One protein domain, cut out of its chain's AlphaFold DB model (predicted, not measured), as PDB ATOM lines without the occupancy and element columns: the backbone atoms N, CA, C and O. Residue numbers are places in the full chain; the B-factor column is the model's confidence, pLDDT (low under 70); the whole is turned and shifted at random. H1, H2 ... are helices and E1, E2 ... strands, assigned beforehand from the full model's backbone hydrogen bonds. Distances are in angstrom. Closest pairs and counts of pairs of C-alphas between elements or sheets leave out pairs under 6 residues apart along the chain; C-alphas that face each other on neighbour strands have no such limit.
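This is residues 2 to 142 of the 143 residues of an uncharacterized protein of Candidatus Synechococcus spongiarum LMB bulk10E (UniProt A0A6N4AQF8). A small sheet of three parallel strands, E1, E2 and E3, sits in the middle of an elongated body, with helices H1 and H2 over one face and H7 standing on the other, in three layers. H5 is side by side with H2, H3 folds back along it, and H6 and H8 form a looser end beyond H7. The printed part has 141 residues, with eight named helices and three named strands in the order H1 E1 H2 H3 E2 H4 H5 E3 H6 H7 H8. The sheet order is E1 E2 E3 and the class is mostly helix. The whole is compact, with a radius of gyration of the C-alphas of 16.3 A, and spans 52 by 32 by 22 A.

H1, residues 2 to 11, touches H2, residues 24 to 39, at a steep tilt of 53 degrees; the closest C-alphas are those of Ala 6 and Ala 33, 4.7 A apart. E1, residues 18 to 21, is the parallel neighbour of E2, residues 51 to 56, with N 20 and O 52 at 2.8 A. H2 is 10.8 A high over the sheet, over E2 and along the strands. H2 and H3, residues 44 to 49, form a helical hairpin, closest at C-alphas 34 and 44, 6.2 A. H4, residues 57 to 60, only grazes the sheet. H5, residues 67 to 77, touches H2 at a shallow tilt of 20 degrees, the same way, closest at C-alphas 24 and 67, 5.7 A. E3, residues 85 to 89, is parallel to E2, with N 53 and O 85 at 2.8 A. E1, H2 H3, E2 and E2, H4 H5, E3 are strand-helix-strand units, parallel neighbour strands joined through helices, with right-handed crossovers. H6, residues 99 to 106, is not on the sheet. H7, residues 115 to 124, stands up from the sheet at 49 degrees, on the opposite face from H2. H8, residues 129 to 140, only just touches H7, with 3 pairs of C-alphas within 8 A, closest at 123 and 129, 6.7 A. Every O i to N i+4 pair is within hydrogen-bond range in H1, H3, H5, H7 and H8, against 11 of 12 in H2 and 1 of 4 in H6, which has 4 of 5 O i to N i+3 pairs; H4 is too short for an i+4 pair.

H1 begins at C-alpha 2 (-20.137, 1.858, 39.184). H2 is 23.6 A long, E2 16.9 A, H8 16.8 A and H5 15.2 A. H8 ends at C-alpha 140 (-31.640, -3.691, 67.196).

The C-alphas farthest apart, of Gly 41 and Ala 97, are 52.2 A apart. The printed part has no cut and no long link. Its mean pLDDT is 96.5, and no printed residue is under 70.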
ATOM      1  N   GLN A   2     -20.698   2.893  40.075       95.81
ATOM      2  CA  GLN A   2     -20.137   1.858  39.184       95.81
ATOM      3  C   GLN A   2     -18.726   2.138  38.616       95.81
ATOM      4  O   GLN A   2     -17.894   1.237  38.709       95.81
ATOM      5  N   PRO A   3     -18.386   3.344  38.103       96.75
ATOM      6  CA  PRO A   3     -17.041   3.592  37.566       96.75
ATOM      7  C   PRO A   3     -15.943   3.521  38.630       96.75
ATOM      8  O   PRO A   3     -14.847   3.043  38.353       96.75
ATOM      9  N   LEU A   4     -16.250   3.959  39.856       98.06
ATOM     10  CA  LEU A   4     -15.323   3.905  40.983       98.06
ATOM     11  C   LEU A   4     -14.977   2.452  41.324       98.06
ATOM     12  O   LEU A   4     -13.804   2.098  41.371       98.06
ATOM     13  N   VAL A   5     -15.991   1.599  41.504       97.94
ATOM     14  CA  VAL A   5     -15.773   0.185  41.854       97.94
ATOM     15  C   VAL A   5     -15.110  -0.575  40.705       97.94
ATOM     16  O   VAL A   5     -14.206  -1.367  40.948       97.94
ATOM     17  N   ALA A   6     -15.465  -0.281  39.450       98.25
ATOM     18  CA  ALA A   6     -14.747  -0.826  38.297       98.25
ATOM     19  C   ALA A   6     -13.262  -0.424  38.307       98.25
ATOM     20  O   ALA A   6     -12.399  -1.259  38.051       98.25
ATOM     21  N   GLY A   7     -12.946   0.824  38.664       98.00
ATOM     22  CA  GLY A   7     -11.569   1.281  38.864       98.00
ATOM     23  C   GLY A   7     -10.822   0.481  39.933       98.00
ATOM     24  O   GLY A   7      -9.689   0.074  39.691       98.00
ATOM     25  N   VAL A   8     -11.469   0.194  41.068       98.00
ATOM     26  CA  VAL A   8     -10.901  -0.647  42.137       98.00
ATOM     27  C   VAL A   8     -10.603  -2.059  41.629       98.00
ATOM     28  O   VAL A   8      -9.486  -2.532  41.812       98.00
ATOM     29  N   ILE A   9     -11.541  -2.703  40.923       98.19
ATOM     30  CA  ILE A   9     -11.331  -4.038  40.330       98.19
ATOM     31  C   ILE A   9     -10.084  -4.043  39.436       98.19
ATOM     32  O   ILE A   9      -9.219  -4.903  39.575       98.19
ATOM     33  N   LEU A  10      -9.964  -3.051  38.550       98.12
ATOM     34  CA  LEU A  10      -8.846  -2.938  37.609       98.12
ATOM     35  C   LEU A  10      -7.512  -2.644  38.310       98.12
ATOM     36  O   LEU A  10      -6.469  -3.089  37.838       98.12
ATOM     37  N   GLY A  11      -7.540  -1.904  39.421       97.25
ATOM     38  CA  GLY A  11      -6.365  -1.619  40.248       97.25
ATOM     39  C   GLY A  11      -5.907  -2.811  41.094       97.25
ATOM     40  O   GLY A  11      -4.715  -2.961  41.340       97.25
ATOM     41  N   CYS A  12      -6.828  -3.688  41.496       96.88
ATOM     42  CA  CYS A  12      -6.516  -4.913  42.237       96.88
ATOM     43  C   CYS A  12      -6.020  -6.061  41.341       96.88
ATOM     44  O   CYS A  12      -5.648  -7.115  41.862       96.88
ATOM     45  N   ALA A  13      -5.993  -5.881  40.015       94.56
ATOM     46  CA  ALA A  13      -5.556  -6.895  39.060       94.56
ATOM     47  C   ALA A  13      -4.146  -7.417  39.396       94.56
ATOM     48  O   ALA A  13      -3.166  -6.681  39.325       94.56
ATOM     49  N   GLY A  14      -4.043  -8.700  39.760       92.31
ATOM     50  CA  GLY A  14      -2.771  -9.327  40.147       92.31
ATOM     51  C   GLY A  14      -2.251  -8.946  41.540       92.31
ATOM     52  O   GLY A  14      -1.171  -9.394  41.909       92.31
ATOM     53  N   VAL A  15      -3.005  -8.157  42.312       96.31
ATOM     54  CA  VAL A  15      -2.633  -7.696  43.661       96.31
ATOM     55  C   VAL A  15      -3.480  -8.380  44.732       96.31
ATOM     56  O   VAL A  15      -2.936  -8.906  45.699       96.31
ATOM     57  N   ALA A  16      -4.807  -8.382  44.575       96.38
ATOM     58  CA  ALA A  16      -5.727  -8.931  45.568       96.38
ATOM     59  C   ALA A  16      -7.049  -9.392  44.931       96.38
ATOM     60  O   ALA A  16      -7.479  -8.814  43.928       96.38
ATOM     61  N   PRO A  17      -7.725 -10.406  45.503       97.19
ATOM     62  CA  PRO A  17      -9.076 -10.758  45.097       97.19
ATOM     63  C   PRO A  17     -10.087  -9.685  45.524       97.19
ATOM     64  O   PRO A  17      -9.913  -9.008  46.536       97.19
ATOM     65  N   VAL A  18     -11.173  -9.565  44.761       98.12
ATOM     66  CA  VAL A  18     -12.250  -8.600  44.990       98.12
ATOM     67  C   VAL A  18     -13.578  -9.331  45.147       98.12
ATOM     68  O   VAL A  18     -13.989 -10.094  44.273       98.12
ATOM     69  N   LEU A  19     -14.278  -9.051  46.248       98.38
ATOM     70  CA  LEU A  19     -15.664  -9.460  46.456       98.38
ATOM     71  C   LEU A  19     -16.586  -8.255  46.241       98.38
ATOM     72  O   LEU A  19     -16.614  -7.320  47.039       98.38
ATOM     73  N   LEU A  20     -17.351  -8.279  45.154       98.38
ATOM     74  CA  LEU A  20     -18.376  -7.295  44.832       98.38
ATOM     75  C   LEU A  20     -19.609  -7.549  45.699       98.38
ATOM     76  O   LEU A  20     -20.465  -8.360  45.352       98.38
ATOM     77  N   ALA A  21     -19.661  -6.878  46.848       97.94
ATOM     78  CA  ALA A  21     -20.713  -7.043  47.843       97.94
ATOM     79  C   ALA A  21     -22.010  -6.318  47.429       97.94
ATOM     80  O   ALA A  21     -22.134  -5.098  47.572       97.94
ATOM     81  N   GLY A  22     -22.979  -7.066  46.906       96.62
ATOM     82  CA  GLY A  22     -24.296  -6.575  46.514       96.62
ATOM     83  C   GLY A  22     -25.019  -7.494  45.525       96.62
ATOM     84  O   GLY A  22     -24.499  -8.520  45.098       96.62
ATOM     85  N   GLY A  23     -26.224  -7.078  45.126       94.62
ATOM     86  CA  GLY A  23     -27.094  -7.809  44.203       94.62
ATOM     87  C   GLY A  23     -26.846  -7.471  42.730       94.62
ATOM     88  O   GLY A  23     -25.712  -7.256  42.300       94.62
ATOM     89  N   SER A  24     -27.919  -7.366  41.940       94.25
ATOM     90  CA  SER A  24     -27.884  -7.138  40.482       94.25
ATOM     91  C   SER A  24     -27.046  -5.933  40.044       94.25
ATOM     92  O   SER A  24     -26.434  -5.960  38.976       94.25
ATOM     93  N   GLN A  25     -26.927  -4.902  40.886       95.38
ATOM     94  CA  GLN A  25     -26.030  -3.771  40.654       95.38
ATOM     95  C   GLN A  25     -24.566  -4.188  40.421       95.38
ATOM     96  O   GLN A  25     -23.866  -3.532  39.647       95.38
ATOM     97  N   MET A  26     -24.097  -5.273  41.047       97.75
ATOM     98  CA  MET A  26     -22.719  -5.756  40.926       97.75
ATOM     99  C   MET A  26     -22.451  -6.461  39.594       97.75
ATOM    100  O   MET A  26     -21.324  -6.413  39.109       97.75
ATOM    101  N   ALA A  27     -23.474  -7.020  38.936       97.38
ATOM    102  CA  ALA A  27     -23.329  -7.557  37.581       97.38
ATOM    103  C   ALA A  27     -22.990  -6.448  36.568       97.38
ATOM    104  O   ALA A  27     -22.120  -6.623  35.716       97.38
ATOM    105  N   ALA A  28     -23.609  -5.270  36.709       97.62
ATOM    106  CA  ALA A  28     -23.295  -4.108  35.878       97.62
ATOM    107  C   ALA A  28     -21.874  -3.573  36.137       97.62
ATOM    108  O   ALA A  28     -21.167  -3.210  35.197       97.62
ATOM    109  N   VAL A  29     -21.432  -3.559  37.401       98.38
ATOM    110  CA  VAL A  29     -20.049  -3.198  37.761       98.38
ATOM    111  C   VAL A  29     -19.051  -4.168  37.137       98.38
ATOM    112  O   VAL A  29     -18.070  -3.729  36.538       98.38
ATOM    113  N   LEU A  30     -19.308  -5.474  37.247       98.44
ATOM    114  CA  LEU A  30     -18.459  -6.505  36.665       98.44
ATOM    115  C   LEU A  30     -18.358  -6.336  35.146       98.44
ATOM    116  O   LEU A  30     -17.252  -6.290  34.614       98.44
ATOM    117  N   ALA A  31     -19.493  -6.178  34.456       98.19
ATOM    118  CA  ALA A  31     -19.524  -5.965  33.012       98.19
ATOM    119  C   ALA A  31     -18.696  -4.738  32.596       98.19
ATOM    120  O   ALA A  31     -17.849  -4.833  31.705       98.19
ATOM    121  N   LEU A  32     -18.876  -3.608  33.292       98.56
ATOM    122  CA  LEU A  32     -18.104  -2.389  33.053       98.56
ATOM    123  C   LEU A  32     -16.599  -2.625  33.248       98.56
ATOM    124  O   LEU A  32     -15.801  -2.217  32.406       98.56
ATOM    125  N   ALA A  33     -16.202  -3.311  34.322       98.38
ATOM    126  CA  ALA A  33     -14.802  -3.629  34.581       98.38
ATOM    127  C   ALA A  33     -14.202  -4.518  33.481       98.38
ATOM    128  O   ALA A  33     -13.105  -4.231  33.011       98.38
ATOM    129  N   MET A  34     -14.919  -5.543  33.008       98.25
ATOM    130  CA  MET A  34     -14.419  -6.424  31.943       98.25
ATOM    131  C   MET A  34     -14.231  -5.679  30.612       98.25
ATOM    132  O   MET A  34     -13.227  -5.883  29.926       98.25
ATOM    133  N   VAL A  35     -15.155  -4.779  30.255       98.12
ATOM    134  CA  VAL A  35     -15.034  -3.935  29.053       98.12
ATOM    135  C   VAL A  35     -13.832  -2.995  29.163       98.12
ATOM    136  O   VAL A  35     -13.020  -2.911  28.240       98.12
ATOM    137  N   LEU A  36     -13.676  -2.326  30.307       98.25
ATOM    138  CA  LEU A  36     -12.557  -1.417  30.552       98.25
ATOM    139  C   LEU A  36     -11.206  -2.143  30.592       98.25
ATOM    140  O   LEU A  36     -10.222  -1.605  30.089       98.25
ATOM    141  N   ALA A  37     -11.152  -3.359  31.143       97.94
ATOM    142  CA  ALA A  37      -9.953  -4.192  31.133       97.94
ATOM    143  C   ALA A  37      -9.486  -4.455  29.696       97.94
ATOM    144  O   ALA A  37      -8.331  -4.186  29.370       97.94
ATOM    145  N   ARG A  38     -10.400  -4.884  28.809       97.06
ATOM    146  CA  ARG A  38     -10.089  -5.099  27.385       97.06
ATOM    147  C   ARG A  38      -9.611  -3.830  26.698       97.06
ATOM    148  O   ARG A  38      -8.586  -3.866  26.026       97.06
ATOM    149  N   ALA A  39     -10.313  -2.715  26.897       97.62
ATOM    150  CA  ALA A  39      -9.942  -1.431  26.302       97.62
ATOM    151  C   ALA A  39      -8.542  -0.954  26.738       97.62
ATOM    152  O   ALA A  39      -7.878  -0.231  26.001       97.62
ATOM    153  N   ARG A  40      -8.081  -1.377  27.921       96.38
ATOM    154  CA  ARG A  40      -6.751  -1.083  28.475       96.38
ATOM    155  C   ARG A  40      -5.696  -2.151  28.166       96.38
ATOM    156  O   ARG A  40      -4.573  -2.030  28.645       96.38
ATOM    157  N   GLY A  41      -6.040  -3.207  27.426       96.69
ATOM    158  CA  GLY A  41      -5.140  -4.334  27.160       96.69
ATOM    159  C   GLY A  41      -4.846  -5.217  28.382       96.69
ATOM    160  O   GLY A  41      -3.898  -5.997  28.358       96.69
ATOM    161  N   GLN A  42      -5.636  -5.117  29.456       96.12
ATOM    162  CA  GLN A  42      -5.508  -5.986  30.626       96.12
ATOM    163  C   GLN A  42      -6.136  -7.362  30.366       96.12
ATOM    164  O   GLN A  42      -7.188  -7.489  29.734       96.12
ATOM    165  N   ALA A  43      -5.508  -8.411  30.899       95.62
ATOM    166  CA  ALA A  43      -5.999  -9.774  30.754       95.62
ATOM    167  C   ALA A  43      -7.311  -9.983  31.538       95.62
ATOM    168  O   ALA A  43      -7.335  -9.938  32.768       95.62
ATOM    169  N   VAL A  44      -8.398 -10.279  30.819       97.50
ATOM    170  CA  VAL A  44      -9.733 -10.503  31.404       97.50
ATOM    171  C   VAL A  44      -9.797 -11.784  32.231       97.50
ATOM    172  O   VAL A  44     -10.372 -11.782  33.311       97.50
ATOM    173  N   ALA A  45      -9.210 -12.885  31.748       96.69
ATOM    174  CA  ALA A  45      -9.357 -14.184  32.407       96.69
ATOM    175  C   ALA A  45      -8.796 -14.206  33.845       96.69
ATOM    176  O   ALA A  45      -9.500 -14.672  34.740       96.69
ATOM    177  N   PRO A  46      -7.575 -13.692  34.116       96.44
ATOM    178  CA  PRO A  46      -7.069 -13.586  35.482       96.44
ATOM    179  C   PRO A  46      -7.912 -12.657  36.354       96.44
ATOM    180  O   PRO A  46      -8.237 -13.030  37.476       96.44
ATOM    181  N   LEU A  47      -8.315 -11.495  35.828       97.50
ATOM    182  CA  LEU A  47      -9.116 -10.526  36.573       97.50
ATOM    183  C   LEU A  47     -10.485 -11.096  36.974       97.50
ATOM    184  O   LEU A  47     -10.939 -10.906  38.102       97.50
ATOM    185  N   LEU A  48     -11.123 -11.833  36.064       97.69
ATOM    186  CA  LEU A  48     -12.392 -12.507  36.315       97.69
ATOM    187  C   LEU A  48     -12.250 -13.615  37.367       97.69
ATOM    188  O   LEU A  48     -13.120 -13.749  38.218       97.69
ATOM    189  N   ARG A  49     -11.148 -14.378  37.359       97.25
ATOM    190  CA  ARG A  49     -10.891 -15.417  38.377       97.25
ATOM    191  C   ARG A  49     -10.707 -14.855  39.783       97.25
ATOM    192  O   ARG A  49     -10.981 -15.560  40.747       97.25
ATOM    193  N   THR A  50     -10.236 -13.618  39.903       97.44
ATOM    194  CA  THR A  50     -10.029 -12.954  41.196       97.44
ATOM    195  C   THR A  50     -11.169 -12.011  41.570       97.44
ATOM    196  O   THR A  50     -11.038 -11.288  42.550       97.44
ATOM    197  N   THR A  51     -12.276 -11.998  40.822       98.19
ATOM    198  CA  THR A  51     -13.435 -11.144  41.105       98.19
ATOM    199  C   THR A  51     -14.686 -12.000  41.259       98.19
ATOM    200  O   THR A  51     -15.086 -12.696  40.329       98.19
ATOM    201  N   ALA A  52     -15.330 -11.922  42.420       98.12
ATOM    202  CA  ALA A  52     -16.576 -12.625  42.707       98.12
ATOM    203  C   ALA A  52     -17.683 -11.641  43.095       98.12
ATOM    204  O   ALA A  52     -17.405 -10.564  43.613       98.12
ATOM    205  N   VAL A  53     -18.942 -12.020  42.883       98.44
ATOM    206  CA  VAL A  53     -20.114 -11.312  43.416       98.44
ATOM    207  C   VAL A  53     -20.533 -11.971  44.726       98.44
ATOM    208  O   VAL A  53     -20.718 -13.182  44.777       98.44
ATOM    209  N   GLY A  54     -20.670 -11.190  45.792       98.31
ATOM    210  CA  GLY A  54     -21.167 -11.649  47.087       98.31
ATOM    211  C   GLY A  54     -22.495 -10.979  47.394       98.31
ATOM    212  O   GLY A  54     -22.531  -9.765  47.552       98.31
ATOM    213  N   THR A  55     -23.567 -11.753  47.484       98.31
ATOM    214  CA  THR A  55     -24.927 -11.248  47.715       98.31
ATOM    215  C   THR A  55     -25.570 -11.945  48.914       98.31
ATOM    216  O   THR A  55     -24.969 -12.825  49.536       98.31
ATOM    217  N   THR A  56     -26.800 -11.582  49.261       98.06
ATOM    218  CA  THR A  56     -27.586 -12.299  50.267       98.06
ATOM    219  C   THR A  56     -28.328 -13.507  49.695       98.06
ATOM    220  O   THR A  56     -28.639 -13.583  48.501       98.06
ATOM    221  N   GLY A  57     -28.680 -14.452  50.572       97.06
ATOM    222  CA  GLY A  57     -29.566 -15.567  50.235       97.06
ATOM    223  C   GLY A  57     -30.941 -15.111  49.735       97.06
ATOM    224  O   GLY A  57     -31.509 -15.763  48.861       97.06
ATOM    225  N   TRP A  58     -31.441 -13.973  50.230       96.69
ATOM    226  CA  TRP A  58     -32.716 -13.394  49.801       96.69
ATOM    227  C   TRP A  58     -32.677 -12.928  48.345       96.69
ATOM    228  O   TRP A  58     -33.592 -13.230  47.589       96.69
ATOM    229  N   VAL A  59     -31.598 -12.267  47.907       96.38
ATOM    230  CA  VAL A  59     -31.436 -11.898  46.488       96.38
ATOM    231  C   VAL A  59     -31.241 -13.129  45.608       96.38
ATOM    232  O   VAL A  59     -31.783 -13.183  44.509       96.38
ATOM    233  N   ALA A  60     -30.480 -14.122  46.069       95.38
ATOM    234  CA  ALA A  60     -30.200 -15.324  45.283       95.38
ATOM    235  C   ALA A  60     -31.443 -16.199  45.031       95.38
ATOM    236  O   ALA A  60     -31.474 -16.930  44.044       95.38
ATOM    237  N   ARG A  61     -32.449 -16.133  45.913       93.19
ATOM    238  CA  ARG A  61     -33.695 -16.914  45.827       93.19
ATOM    239  C   ARG A  61     -34.916 -16.083  45.421       93.19
ATOM    240  O   ARG A  61     -36.030 -16.591  45.478       93.19
ATOM    241  N   GLU A  62     -34.723 -14.822  45.042       91.06
ATOM    242  CA  GLU A  62     -35.808 -13.900  44.701       91.06
ATOM    243  C   GLU A  62     -36.552 -14.349  43.425       91.06
ATOM    244  O   GLU A  62     -35.950 -14.385  42.357       91.06
ATOM    245  N   PRO A  63     -37.866 -14.636  43.469       88.62
ATOM    246  CA  PRO A  63     -38.610 -15.033  42.271       88.62
ATOM    247  C   PRO A  63     -38.716 -13.922  41.215       88.62
ATOM    248  O   PRO A  63     -38.738 -14.199  40.016       88.62
ATOM    249  N   GLY A  64     -38.779 -12.656  41.641       87.75
ATOM    250  CA  GLY A  64     -38.915 -11.498  40.754       87.75
ATOM    251  C   GLY A  64     -37.609 -11.024  40.108       87.75
ATOM    252  O   GLY A  64     -37.622 -10.058  39.344       87.75
ATOM    253  N   SER A  65     -36.467 -11.646  40.412       88.12
ATOM    254  CA  SER A  65     -35.158 -11.240  39.898       88.12
ATOM    255  C   SER A  65     -34.221 -12.429  39.764       88.12
ATOM    256  O   SER A  65     -34.103 -13.237  40.669       88.12
ATOM    257  N   ASN A  66     -33.490 -12.516  38.654       94.75
ATOM    258  CA  ASN A  66     -32.583 -13.633  38.415       94.75
ATOM    259  C   ASN A  66     -31.145 -13.136  38.218       94.75
ATOM    260  O   ASN A  66     -30.719 -12.831  37.103       94.75
ATOM    261  N   LEU A  67     -30.405 -13.031  39.328       95.56
ATOM    262  CA  LEU A  67     -28.999 -12.619  39.320       95.56
ATOM    263  C   LEU A  67     -28.114 -13.613  38.554       95.56
ATOM    264  O   LEU A  67     -27.214 -13.182  37.838       95.56
ATOM    265  N   ALA A  68     -28.378 -14.917  38.677       95.38
ATOM    266  CA  ALA A  68     -27.614 -15.947  37.978       95.38
ATOM    267  C   ALA A  68     -27.733 -15.769  36.456       95.38
ATOM    268  O   ALA A  68     -26.723 -15.588  35.780       95.38
ATOM    269  N   LEU A  69     -28.965 -15.647  35.951       95.88
ATOM    270  CA  LEU A  69     -29.232 -15.377  34.536       95.88
ATOM    271  C   LEU A  69     -28.610 -14.054  34.068       95.88
ATOM    272  O   LEU A  69     -28.162 -13.939  32.930       95.88
ATOM    273  N   LEU A  70     -28.583 -13.026  34.920       96.62
ATOM    274  CA  LEU A  70     -27.938 -11.762  34.572       96.62
ATOM    275  C   LEU A  70     -26.422 -11.933  34.385       96.62
ATOM    276  O   LEU A  70     -25.864 -11.382  33.439       96.62
ATOM    277  N   LEU A  71     -25.760 -12.698  35.255       97.81
ATOM    278  CA  LEU A  71     -24.328 -12.989  35.144       97.81
ATOM    279  C   LEU A  71     -24.009 -13.896  33.949       97.81
ATOM    280  O   LEU A  71     -23.013 -13.652  33.269       97.81
ATOM    281  N   GLU A  72     -24.871 -14.869  33.646       97.44
ATOM    282  CA  GLU A  72     -24.801 -15.687  32.426       97.44
ATOM    283  C   GLU A  72     -24.893 -14.810  31.174       97.44
ATOM    284  O   GLU A  72     -24.025 -14.858  30.305       97.44
ATOM    285  N   ARG A  73     -25.870 -13.897  31.116       97.56
ATOM    286  CA  ARG A  73     -25.987 -12.942  30.004       97.56
ATOM    287  C   ARG A  73     -24.758 -12.047  29.884       97.56
ATOM    288  O   ARG A  73     -24.313 -11.780  28.775       97.56
ATOM    289  N   VAL A  74     -24.187 -11.583  30.997       97.69
ATOM    290  CA  VAL A  74     -22.928 -10.819  30.972       97.69
ATOM    291  C   VAL A  74     -21.789 -11.666  30.402       97.69
ATOM    292  O   VAL A  74     -21.028 -11.167  29.571       97.69
ATOM    293  N   GLN A  75     -21.678 -12.933  30.806       98.00
ATOM    294  CA  GLN A  75     -20.690 -13.860  30.261       98.00
ATOM    295  C   GLN A  75     -20.846 -14.017  28.746       98.00
ATOM    296  O   GLN A  75     -19.858 -13.879  28.029       98.00
ATOM    297  N   GLU A  76     -22.057 -14.293  28.266       98.12
ATOM    298  CA  GLU A  76     -22.348 -14.512  26.847       98.12
ATOM    299  C   GLU A  76     -22.101 -13.254  26.013       98.12
ATOM    300  O   GLU A  76     -21.335 -13.285  25.050       98.12
ATOM    301  N   GLN A  77     -22.698 -12.125  26.412       97.94
ATOM    302  CA  GLN A  77     -22.619 -10.863  25.673       97.94
ATOM    303  C   GLN A  77     -21.187 -10.339  25.587       97.94
ATOM    304  O   GLN A  77     -20.785  -9.781  24.569       97.94
ATOM    305  N   LEU A  78     -20.400 -10.530  26.647       97.75
ATOM    306  CA  LEU A  78     -18.998 -10.141  26.654       97.75
ATOM    307  C   LEU A  78     -18.071 -11.281  26.238       97.75
ATOM    308  O   LEU A  78     -16.869 -11.052  26.237       97.75
ATOM    309  N   GLN A  79     -18.548 -12.475  25.886       97.69
ATOM    310  CA  GLN A  79     -17.696 -13.622  25.534       97.69
ATOM    311  C   GLN A  79     -16.585 -13.833  26.582       97.69
ATOM    312  O   GLN A  79     -15.388 -13.845  26.278       97.69
ATOM    313  N   LEU A  80     -16.974 -13.855  27.859       97.56
ATOM    314  CA  LEU A  80     -16.038 -14.064  28.957       97.56
ATOM    315  C   LEU A  80     -15.530 -15.515  28.935       97.56
ATOM    316  O   LEU A  80     -16.281 -16.426  28.596       97.56
ATOM    317  N   PRO A  81     -14.266 -15.753  29.328       96.31
ATOM    318  CA  PRO A  81     -13.649 -17.079  29.250       96.31
ATOM    319  C   PRO A  81     -14.240 -18.104  30.233       96.31
ATOM    320  O   PRO A  81     -13.930 -19.285  30.137       96.31
ATOM    321  N   GLN A  82     -15.044 -17.655  31.198       95.31
ATOM    322  CA  GLN A  82     -15.752 -18.481  32.176       95.31
ATOM    323  C   GLN A  82     -16.927 -17.689  32.766       95.31
ATOM    324  O   GLN A  82     -16.947 -16.459  32.669       95.31
ATOM    325  N   ALA A  83     -17.867 -18.377  33.412       95.38
ATOM    326  CA  ALA A  83     -18.940 -17.729  34.157       95.38
ATOM    327  C   ALA A  83     -18.386 -16.914  35.349       95.38
ATOM    328  O   ALA A  83     -17.449 -17.368  36.021       95.38
ATOM    329  N   PRO A  84     -18.939 -15.721  35.637       97.38
ATOM    330  CA  PRO A  84     -18.657 -15.005  36.875       97.38
ATOM    331  C   PRO A  84     -18.976 -15.841  38.116       97.38
ATOM    332  O   PRO A  84     -20.052 -16.430  38.211       97.38
ATOM    333  N   LEU A  85     -18.070 -15.849  39.094       97.44
ATOM    334  CA  LEU A  85     -18.334 -16.486  40.381       97.44
ATOM    335  C   LEU A  85     -19.306 -15.625  41.196       97.44
ATOM    336  O   LEU A  85     -19.062 -14.434  41.394       97.44
ATOM    337  N   ALA A  86     -20.367 -16.240  41.712       97.56
ATOM    338  CA  ALA A  86     -21.296 -15.615  42.642       97.56
ATOM    339  C   ALA A  86     -21.489 -16.485  43.888       97.56
ATOM    340  O   ALA A  86     -21.569 -17.708  43.804       97.56
ATOM    341  N   LEU A  87     -21.567 -15.833  45.044       97.81
ATOM    342  CA  LEU A  87     -21.759 -16.435  46.356       97.81
ATOM    343  C   LEU A  87     -22.931 -15.740  47.044       97.81
ATOM    344  O   LEU A  87     -23.091 -14.525  46.930       97.81
ATOM    345  N   ALA A  88     -23.723 -16.505  47.788       97.75
ATOM    346  CA  ALA A  88     -24.827 -15.983  48.579       97.75
ATOM    347  C   ALA A  88     -24.609 -16.303  50.059       97.75
ATOM    348  O   ALA A  88     -24.292 -17.441  50.410       97.75
ATOM    349  N   SER A  89     -24.789 -15.315  50.936       97.56
ATOM    350  CA  SER A  89     -24.738 -15.543  52.379       97.56
ATOM    351  C   SER A  89     -25.867 -16.476  52.822       97.56
ATOM    352  O   SER A  89     -27.014 -16.305  52.402       97.56
ATOM    353  N   SER A  90     -25.586 -17.371  53.763       95.25
ATOM    354  CA  SER A  90     -26.593 -18.198  54.443       95.25
ATOM    355  C   SER A  90     -27.202 -17.510  55.674       95.25
ATOM    356  O   SER A  90     -27.574 -18.183  56.632       95.25
ATOM    357  N   LEU A  91     -27.243 -16.173  55.681       95.81
ATOM    358  CA  LEU A  91     -27.909 -15.401  56.727       95.81
ATOM    359  C   LEU A  91     -29.419 -15.673  56.680       95.81
ATOM    360  O   LEU A  91     -29.997 -15.747  55.595       95.81
ATOM    361  N   ASP A  92     -30.007 -15.851  57.858       96.12
ATOM    362  CA  ASP A  92     -31.416 -16.175  58.067       96.12
ATOM    363  C   ASP A  92     -31.883 -15.451  59.334       96.12
ATOM    364  O   ASP A  92     -31.269 -15.573  60.399       96.12
ATOM    365  N   PHE A  93     -32.948 -14.670  59.202       97.56
ATOM    366  CA  PHE A  93     -33.555 -13.895  60.273       97.56
ATOM    367  C   PHE A  93     -34.871 -14.488  60.778       97.56
ATOM    368  O   PHE A  93     -35.488 -13.894  61.661       97.56
ATOM    369  N   SER A  94     -35.276 -15.675  60.318       96.31
ATOM    370  CA  SER A  94     -36.513 -16.355  60.734       96.31
ATOM    371  C   SER A  94     -36.674 -16.474  62.258       96.31
ATOM    372  O   SER A  94     -37.779 -16.334  62.782       96.31
ATOM    373  N   SER A  95     -35.564 -16.670  62.977       94.38
ATOM    374  CA  SER A  95     -35.515 -16.812  64.440       94.38
ATOM    375  C   SER A  95     -35.279 -15.503  65.209       94.38
ATOM    376  O   SER A  95     -35.246 -15.519  66.439       94.38
ATOM    377  N   CYS A  96     -35.121 -14.364  64.526       96.25
ATOM    378  CA  CYS A  96     -34.907 -13.072  65.184       96.25
ATOM    379  C   CYS A  96     -36.193 -12.559  65.854       96.25
ATOM    380  O   CYS A  96     -37.299 -12.749  65.344       96.25
ATOM    381  N   ALA A  97     -36.055 -11.858  66.982       95.12
ATOM    382  CA  ALA A  97     -37.168 -11.320  67.766       95.12
ATOM    383  C   ALA A  97     -37.781 -10.055  67.140       95.12
ATOM    384  O   ALA A  97     -39.001  -9.865  67.196       95.12
ATOM    385  N   HIS A  98     -36.967  -9.219  66.486       96.12
ATOM    386  CA  HIS A  98     -37.431  -7.969  65.882       96.12
ATOM    387  C   HIS A  98     -38.152  -8.203  64.540       96.12
ATOM    388  O   HIS A  98     -37.554  -8.776  63.625       96.12
ATOM    389  N   PRO A  99     -39.403  -7.719  64.372       95.00
ATOM    390  CA  PRO A  99     -40.152  -7.861  63.119       95.00
ATOM    391  C   PRO A  99     -39.411  -7.313  61.894       95.00
ATOM    392  O   PRO A  99     -39.361  -7.991  60.877       95.00
ATOM    393  N   ALA A 100     -38.738  -6.166  62.025       95.62
ATOM    394  CA  ALA A 100     -37.986  -5.544  60.932       95.62
ATOM    395  C   ALA A 100     -36.860  -6.434  60.363       95.62
ATOM    396  O   ALA A 100     -36.498  -6.302  59.197       95.62
ATOM    397  N   LEU A 101     -36.302  -7.350  61.168       96.75
ATOM    398  CA  LEU A 101     -35.349  -8.348  60.675       96.75
ATOM    399  C   LEU A 101     -36.075  -9.491  59.962       96.75
ATOM    400  O   LEU A 101     -35.664  -9.896  58.879       96.75
ATOM    401  N   ARG A 102     -37.190  -9.978  60.518       97.19
ATOM    402  CA  ARG A 102     -38.000 -11.029  59.877       97.19
ATOM    403  C   ARG A 102     -38.621 -10.588  58.552       97.19
ATOM    404  O   ARG A 102     -38.857 -11.436  57.699       97.19
ATOM    405  N   ASP A 103     -38.826  -9.291  58.344       96.94
ATOM    406  CA  ASP A 103     -39.300  -8.740  57.072       96.94
ATOM    407  C   ASP A 103     -38.372  -9.098  55.891       96.94
ATOM    408  O   ASP A 103     -38.835  -9.237  54.757       96.94
ATOM    409  N   TYR A 104     -37.080  -9.360  56.128       96.75
ATOM    410  CA  TYR A 104     -36.190  -9.867  55.076       96.75
ATOM    411  C   TYR A 104     -36.647 -11.226  54.531       96.75
ATOM    412  O   TYR A 104     -36.594 -11.450  53.321       96.75
ATOM    413  N   GLU A 105     -37.181 -12.101  55.390       96.31
ATOM    414  CA  GLU A 105     -37.722 -13.404  54.979       96.31
ATOM    415  C   GLU A 105     -39.006 -13.271  54.151       96.31
ATOM    416  O   GLU A 105     -39.331 -14.152  53.358       96.31
ATOM    417  N   ALA A 106     -39.709 -12.145  54.287       94.19
ATOM    418  CA  ALA A 106     -40.868 -11.797  53.469       94.19
ATOM    419  C   ALA A 106     -40.493 -11.072  52.157       94.19
ATOM    420  O   ALA A 106     -41.378 -10.676  51.400       94.19
ATOM    421  N   GLY A 107     -39.197 -10.909  51.862       92.75
ATOM    422  CA  GLY A 107     -38.703 -10.303  50.622       92.75
ATOM    423  C   GLY A 107     -38.491  -8.787  50.680       92.75
ATOM    424  O   GLY A 107     -38.223  -8.166  49.645       92.75
ATOM    425  N   TYR A 108     -38.571  -8.172  51.864       94.12
ATOM    426  CA  TYR A 108     -38.268  -6.751  52.046       94.12
ATOM    427  C   TYR A 108     -36.760  -6.509  52.174       94.12
ATOM    428  O   TYR A 108     -36.030  -7.335  52.711       94.12
ATOM    429  N   VAL A 109     -36.290  -5.348  51.697       93.31
ATOM    430  CA  VAL A 109     -34.879  -4.892  51.674       93.31
ATOM    431  C   VAL A 109     -33.943  -5.797  50.865       93.31
ATOM    432  O   VAL A 109     -33.444  -5.379  49.819       93.31
ATOM    433  N   LYS A 110     -33.750  -7.041  51.313       91.94
ATOM    434  CA  LYS A 110     -32.959  -8.133  50.727       91.94
ATOM    435  C   LYS A 110     -31.459  -7.896  50.694       91.94
ATOM    436  O   LYS A 110     -30.709  -8.806  51.013       91.94
ATOM    437  N   GLU A 111     -31.000  -6.724  50.285       93.38
ATOM    438  CA  GLU A 111     -29.579  -6.410  50.151       93.38
ATOM    439  C   GLU A 111     -29.351  -4.901  50.238       93.38
ATOM    440  O   GLU A 111     -30.230  -4.092  49.955       93.38
ATOM    441  N   GLY A 112     -28.137  -4.514  50.604       92.25
ATOM    442  CA  GLY A 112     -27.721  -3.126  50.711       92.25
ATOM    443  C   GLY A 112     -26.431  -3.026  51.505       92.25
ATOM    444  O   GLY A 112     -26.068  -3.952  52.220       92.25
ATOM    445  N   VAL A 113     -25.717  -1.907  51.356       95.00
ATOM    446  CA  VAL A 113     -24.505  -1.571  52.137       95.00
ATOM    447  C   VAL A 113     -23.416  -2.663  52.188       95.00
ATOM    448  O   VAL A 113     -22.534  -2.624  53.039       95.00
ATOM    449  N   GLY A 114     -23.444  -3.621  51.256       95.94
ATOM    450  CA  GLY A 114     -22.522  -4.756  51.208       95.94
ATOM    451  C   GLY A 114     -22.838  -5.888  52.193       95.94
ATOM    452  O   GLY A 114     -21.959  -6.710  52.446       95.94
ATOM    453  N   ALA A 115     -24.055  -5.953  52.743       96.81
ATOM    454  CA  ALA A 115     -24.440  -6.897  53.790       96.81
ATOM    455  C   ALA A 115     -24.185  -8.361  53.403       96.81
ATOM    456  O   ALA A 115     -23.567  -9.092  54.178       96.81
ATOM    457  N   GLY A 116     -24.578  -8.782  52.196       97.44
ATOM    458  CA  GLY A 116     -24.349 -10.152  51.730       97.44
ATOM    459  C   GLY A 116     -22.867 -10.527  51.666       97.44
ATOM    460  O   GLY A 116     -22.450 -11.556  52.201       97.44
ATOM    461  N   GLY A 117     -22.043  -9.658  51.076       97.88
ATOM    462  CA  GLY A 117     -20.595  -9.864  50.997       97.88
ATOM    463  C   GLY A 117     -19.914  -9.872  52.369       97.88
ATOM    464  O   GLY A 117     -19.088 -10.745  52.634       97.88
ATOM    465  N   LEU A 118     -20.290  -8.956  53.264       97.94
ATOM    466  CA  LEU A 118     -19.764  -8.908  54.632       97.94
ATOM    467  C   LEU A 118     -20.154 -10.152  55.437       97.94
ATOM    468  O   LEU A 118     -19.310 -10.705  56.138       97.94
ATOM    469  N   ALA A 119     -21.388 -10.640  55.292       98.06
ATOM    470  CA  ALA A 119     -21.833 -11.878  55.926       98.06
ATOM    471  C   ALA A 119     -21.050 -13.100  55.415       98.06
ATOM    472  O   ALA A 119     -20.653 -13.952  56.208       98.06
ATOM    473  N   ILE A 120     -20.766 -13.173  54.108       98.31
ATOM    474  CA  ILE A 120     -19.910 -14.225  53.534       98.31
ATOM    475  C   ILE A 120     -18.507 -14.168  54.149       98.31
ATOM    476  O   ILE A 120     -17.993 -15.194  54.588       98.31
ATOM    477  N   VAL A 121     -17.894 -12.982  54.216       97.75
ATOM    478  CA  VAL A 121     -16.553 -12.813  54.801       97.75
ATOM    479  C   VAL A 121     -16.545 -13.164  56.290       97.75
ATOM    480  O   VAL A 121     -15.630 -13.849  56.739       97.75
ATOM    481  N   ALA A 122     -17.569 -12.770  57.049       97.81
ATOM    482  CA  ALA A 122     -17.700 -13.129  58.458       97.81
ATOM    483  C   ALA A 122     -17.800 -14.652  58.653       97.81
ATOM    484  O   ALA A 122     -17.114 -15.207  59.512       97.81
ATOM    485  N   ASN A 123     -18.578 -15.335  57.805       96.81
ATOM    486  CA  ASN A 123     -18.666 -16.795  57.797       96.81
ATOM    487  C   ASN A 123     -17.314 -17.451  57.490       96.81
ATOM    488  O   ASN A 123     -16.911 -18.385  58.183       96.81
ATOM    489  N   LEU A 124     -16.577 -16.937  56.501       96.19
ATOM    490  CA  LEU A 124     -15.227 -17.411  56.175       96.19
ATOM    491  C   LEU A 124     -14.217 -17.150  57.303       96.19
ATOM    492  O   LEU A 124     -13.270 -17.916  57.463       96.19
ATOM    493  N   ALA A 125     -14.436 -16.109  58.108       97.25
ATOM    494  CA  ALA A 125     -13.653 -15.804  59.302       97.25
ATOM    495  C   ALA A 125     -14.066 -16.629  60.543       97.25
ATOM    496  O   ALA A 125     -13.492 -16.444  61.615       97.25
ATOM    497  N   GLY A 126     -15.040 -17.539  60.416       97.31
ATOM    498  CA  GLY A 126     -15.456 -18.464  61.476       97.31
ATOM    499  C   GLY A 126     -16.675 -18.025  62.292       97.31
ATOM    500  O   GLY A 126     -17.050 -18.717  63.241       97.31
ATOM    501  N   LEU A 127     -17.328 -16.913  61.946       97.56
ATOM    502  CA  LEU A 127     -18.577 -16.506  62.586       97.56
ATOM    503  C   LEU A 127     -19.747 -17.258  61.946       97.56
ATOM    504  O   LEU A 127     -19.984 -17.101  60.763       97.56
ATOM    505  N   SER A 128     -20.505 -18.061  62.688       97.12
ATOM    506  CA  SER A 128     -21.634 -18.790  62.093       97.12
ATOM    507  C   SER A 128     -22.816 -17.869  61.758       97.12
ATOM    508  O   SER A 128     -23.082 -16.903  62.478       97.12
ATOM    509  N   SER A 129     -23.597 -18.206  60.723       95.50
ATOM    510  CA  SER A 129     -24.794 -17.436  60.345       95.50
ATOM    511  C   SER A 129     -25.796 -17.234  61.496       95.50
ATOM    512  O   SER A 129     -26.243 -16.101  61.671       95.50
ATOM    513  N   PRO A 130     -26.109 -18.238  62.348       97.19
ATOM    514  CA  PRO A 130     -26.968 -18.018  63.516       97.19
ATOM    515  C   PRO A 130     -26.371 -17.024  64.517       97.19
ATOM    516  O   PRO A 130     -27.093 -16.222  65.111       97.19
ATOM    517  N   ARG A 131     -25.042 -17.037  64.698       97.56
ATOM    518  CA  ARG A 131     -24.376 -16.070  65.574       97.56
ATOM    519  C   ARG A 131     -24.438 -14.663  64.986       97.56
ATOM    520  O   ARG A 131     -24.705 -13.728  65.734       97.56
ATOM    521  N   LEU A 132     -24.233 -14.514  63.679       97.12
ATOM    522  CA  LEU A 132     -24.371 -13.231  62.991       97.12
ATOM    523  C   LEU A 132     -25.807 -12.688  63.099       97.12
ATOM    524  O   LEU A 132     -25.984 -11.529  63.458       97.12
ATOM    525  N   ALA A 133     -26.822 -13.534  62.902       97.31
ATOM    526  CA  ALA A 133     -28.225 -13.160  63.092       97.31
ATOM    527  C   ALA A 133     -28.523 -12.708  64.532       97.31
ATOM    528  O   ALA A 133     -29.149 -11.670  64.743       97.31
ATOM    529  N   SER A 134     -27.997 -13.425  65.530       97.00
ATOM    530  CA  SER A 134     -28.098 -13.030  66.940       97.00
ATOM    531  C   SER A 134     -27.452 -11.666  67.218       97.00
ATOM    532  O   SER A 134     -28.020 -10.881  67.972       97.00
ATOM    533  N   LEU A 135     -26.308 -11.357  66.600       97.06
ATOM    534  CA  LEU A 135     -25.654 -10.050  66.735       97.06
ATOM    535  C   LEU A 135     -26.472  -8.928  66.081       97.06
ATOM    536  O   LEU A 135     -26.604  -7.860  66.671       97.06
ATOM    537  N   CYS A 136     -27.070  -9.171  64.910       96.38
ATOM    538  CA  CYS A 136     -28.011  -8.229  64.299       96.38
ATOM    539  C   CYS A 136     -29.218  -7.975  65.213       96.38
ATOM    540  O   CYS A 136     -29.614  -6.828  65.394       96.38
ATOM    541  N   ASN A 137     -29.766  -9.025  65.833       95.25
ATOM    542  CA  ASN A 137     -30.864  -8.894  66.786       95.25
ATOM    543  C   ASN A 137     -30.465  -8.054  68.011       95.25
ATOM    544  O   ASN A 137     -31.207  -7.163  68.389       95.25
ATOM    545  N   GLN A 138     -29.281  -8.280  68.588       96.38
ATOM    546  CA  GLN A 138     -28.772  -7.483  69.715       96.38
ATOM    547  C   GLN A 138     -28.529  -6.016  69.339       96.38
ATOM    548  O   GLN A 138     -28.783  -5.122  70.139       96.38
ATOM    549  N   ALA A 139     -28.058  -5.748  68.119       96.06
ATOM    550  CA  ALA A 139     -27.869  -4.381  67.643       96.06
ATOM    551  C   ALA A 139     -29.200  -3.613  67.546       96.06
ATOM    552  O   ALA A 139     -29.228  -2.415  67.805       96.06
ATOM    553  N   MET A 140     -30.305  -4.298  67.228       95.25
ATOM    554  CA  MET A 140     -31.640  -3.691  67.196       95.25
ATOM    555  C   MET A 140     -32.154  -3.273  68.579       95.25
ATOM    556  O   MET A 140     -32.989  -2.383  68.655       95.25
ATOM    557  N   GLU A 141     -31.661  -3.874  69.664       92.69
ATOM    558  CA  GLU A 141     -32.011  -3.476  71.038       92.69
ATOM    559  C   GLU A 141     -31.370  -2.136  71.444       92.69
ATOM    560  O   GLU A 141     -31.743  -1.554  72.460       92.69
ATOM    561  N   GLN A 142     -30.396  -1.649  70.666       92.31
ATOM    562  CA  GLN A 142     -29.634  -0.424  70.934       92.31
ATOM    563  C   GLN A 142     -30.102   0.780  70.096       92.31
ATOM    564  O   GLN A 142     -29.486   1.845  70.181       92.31
TER     565      GLN A 142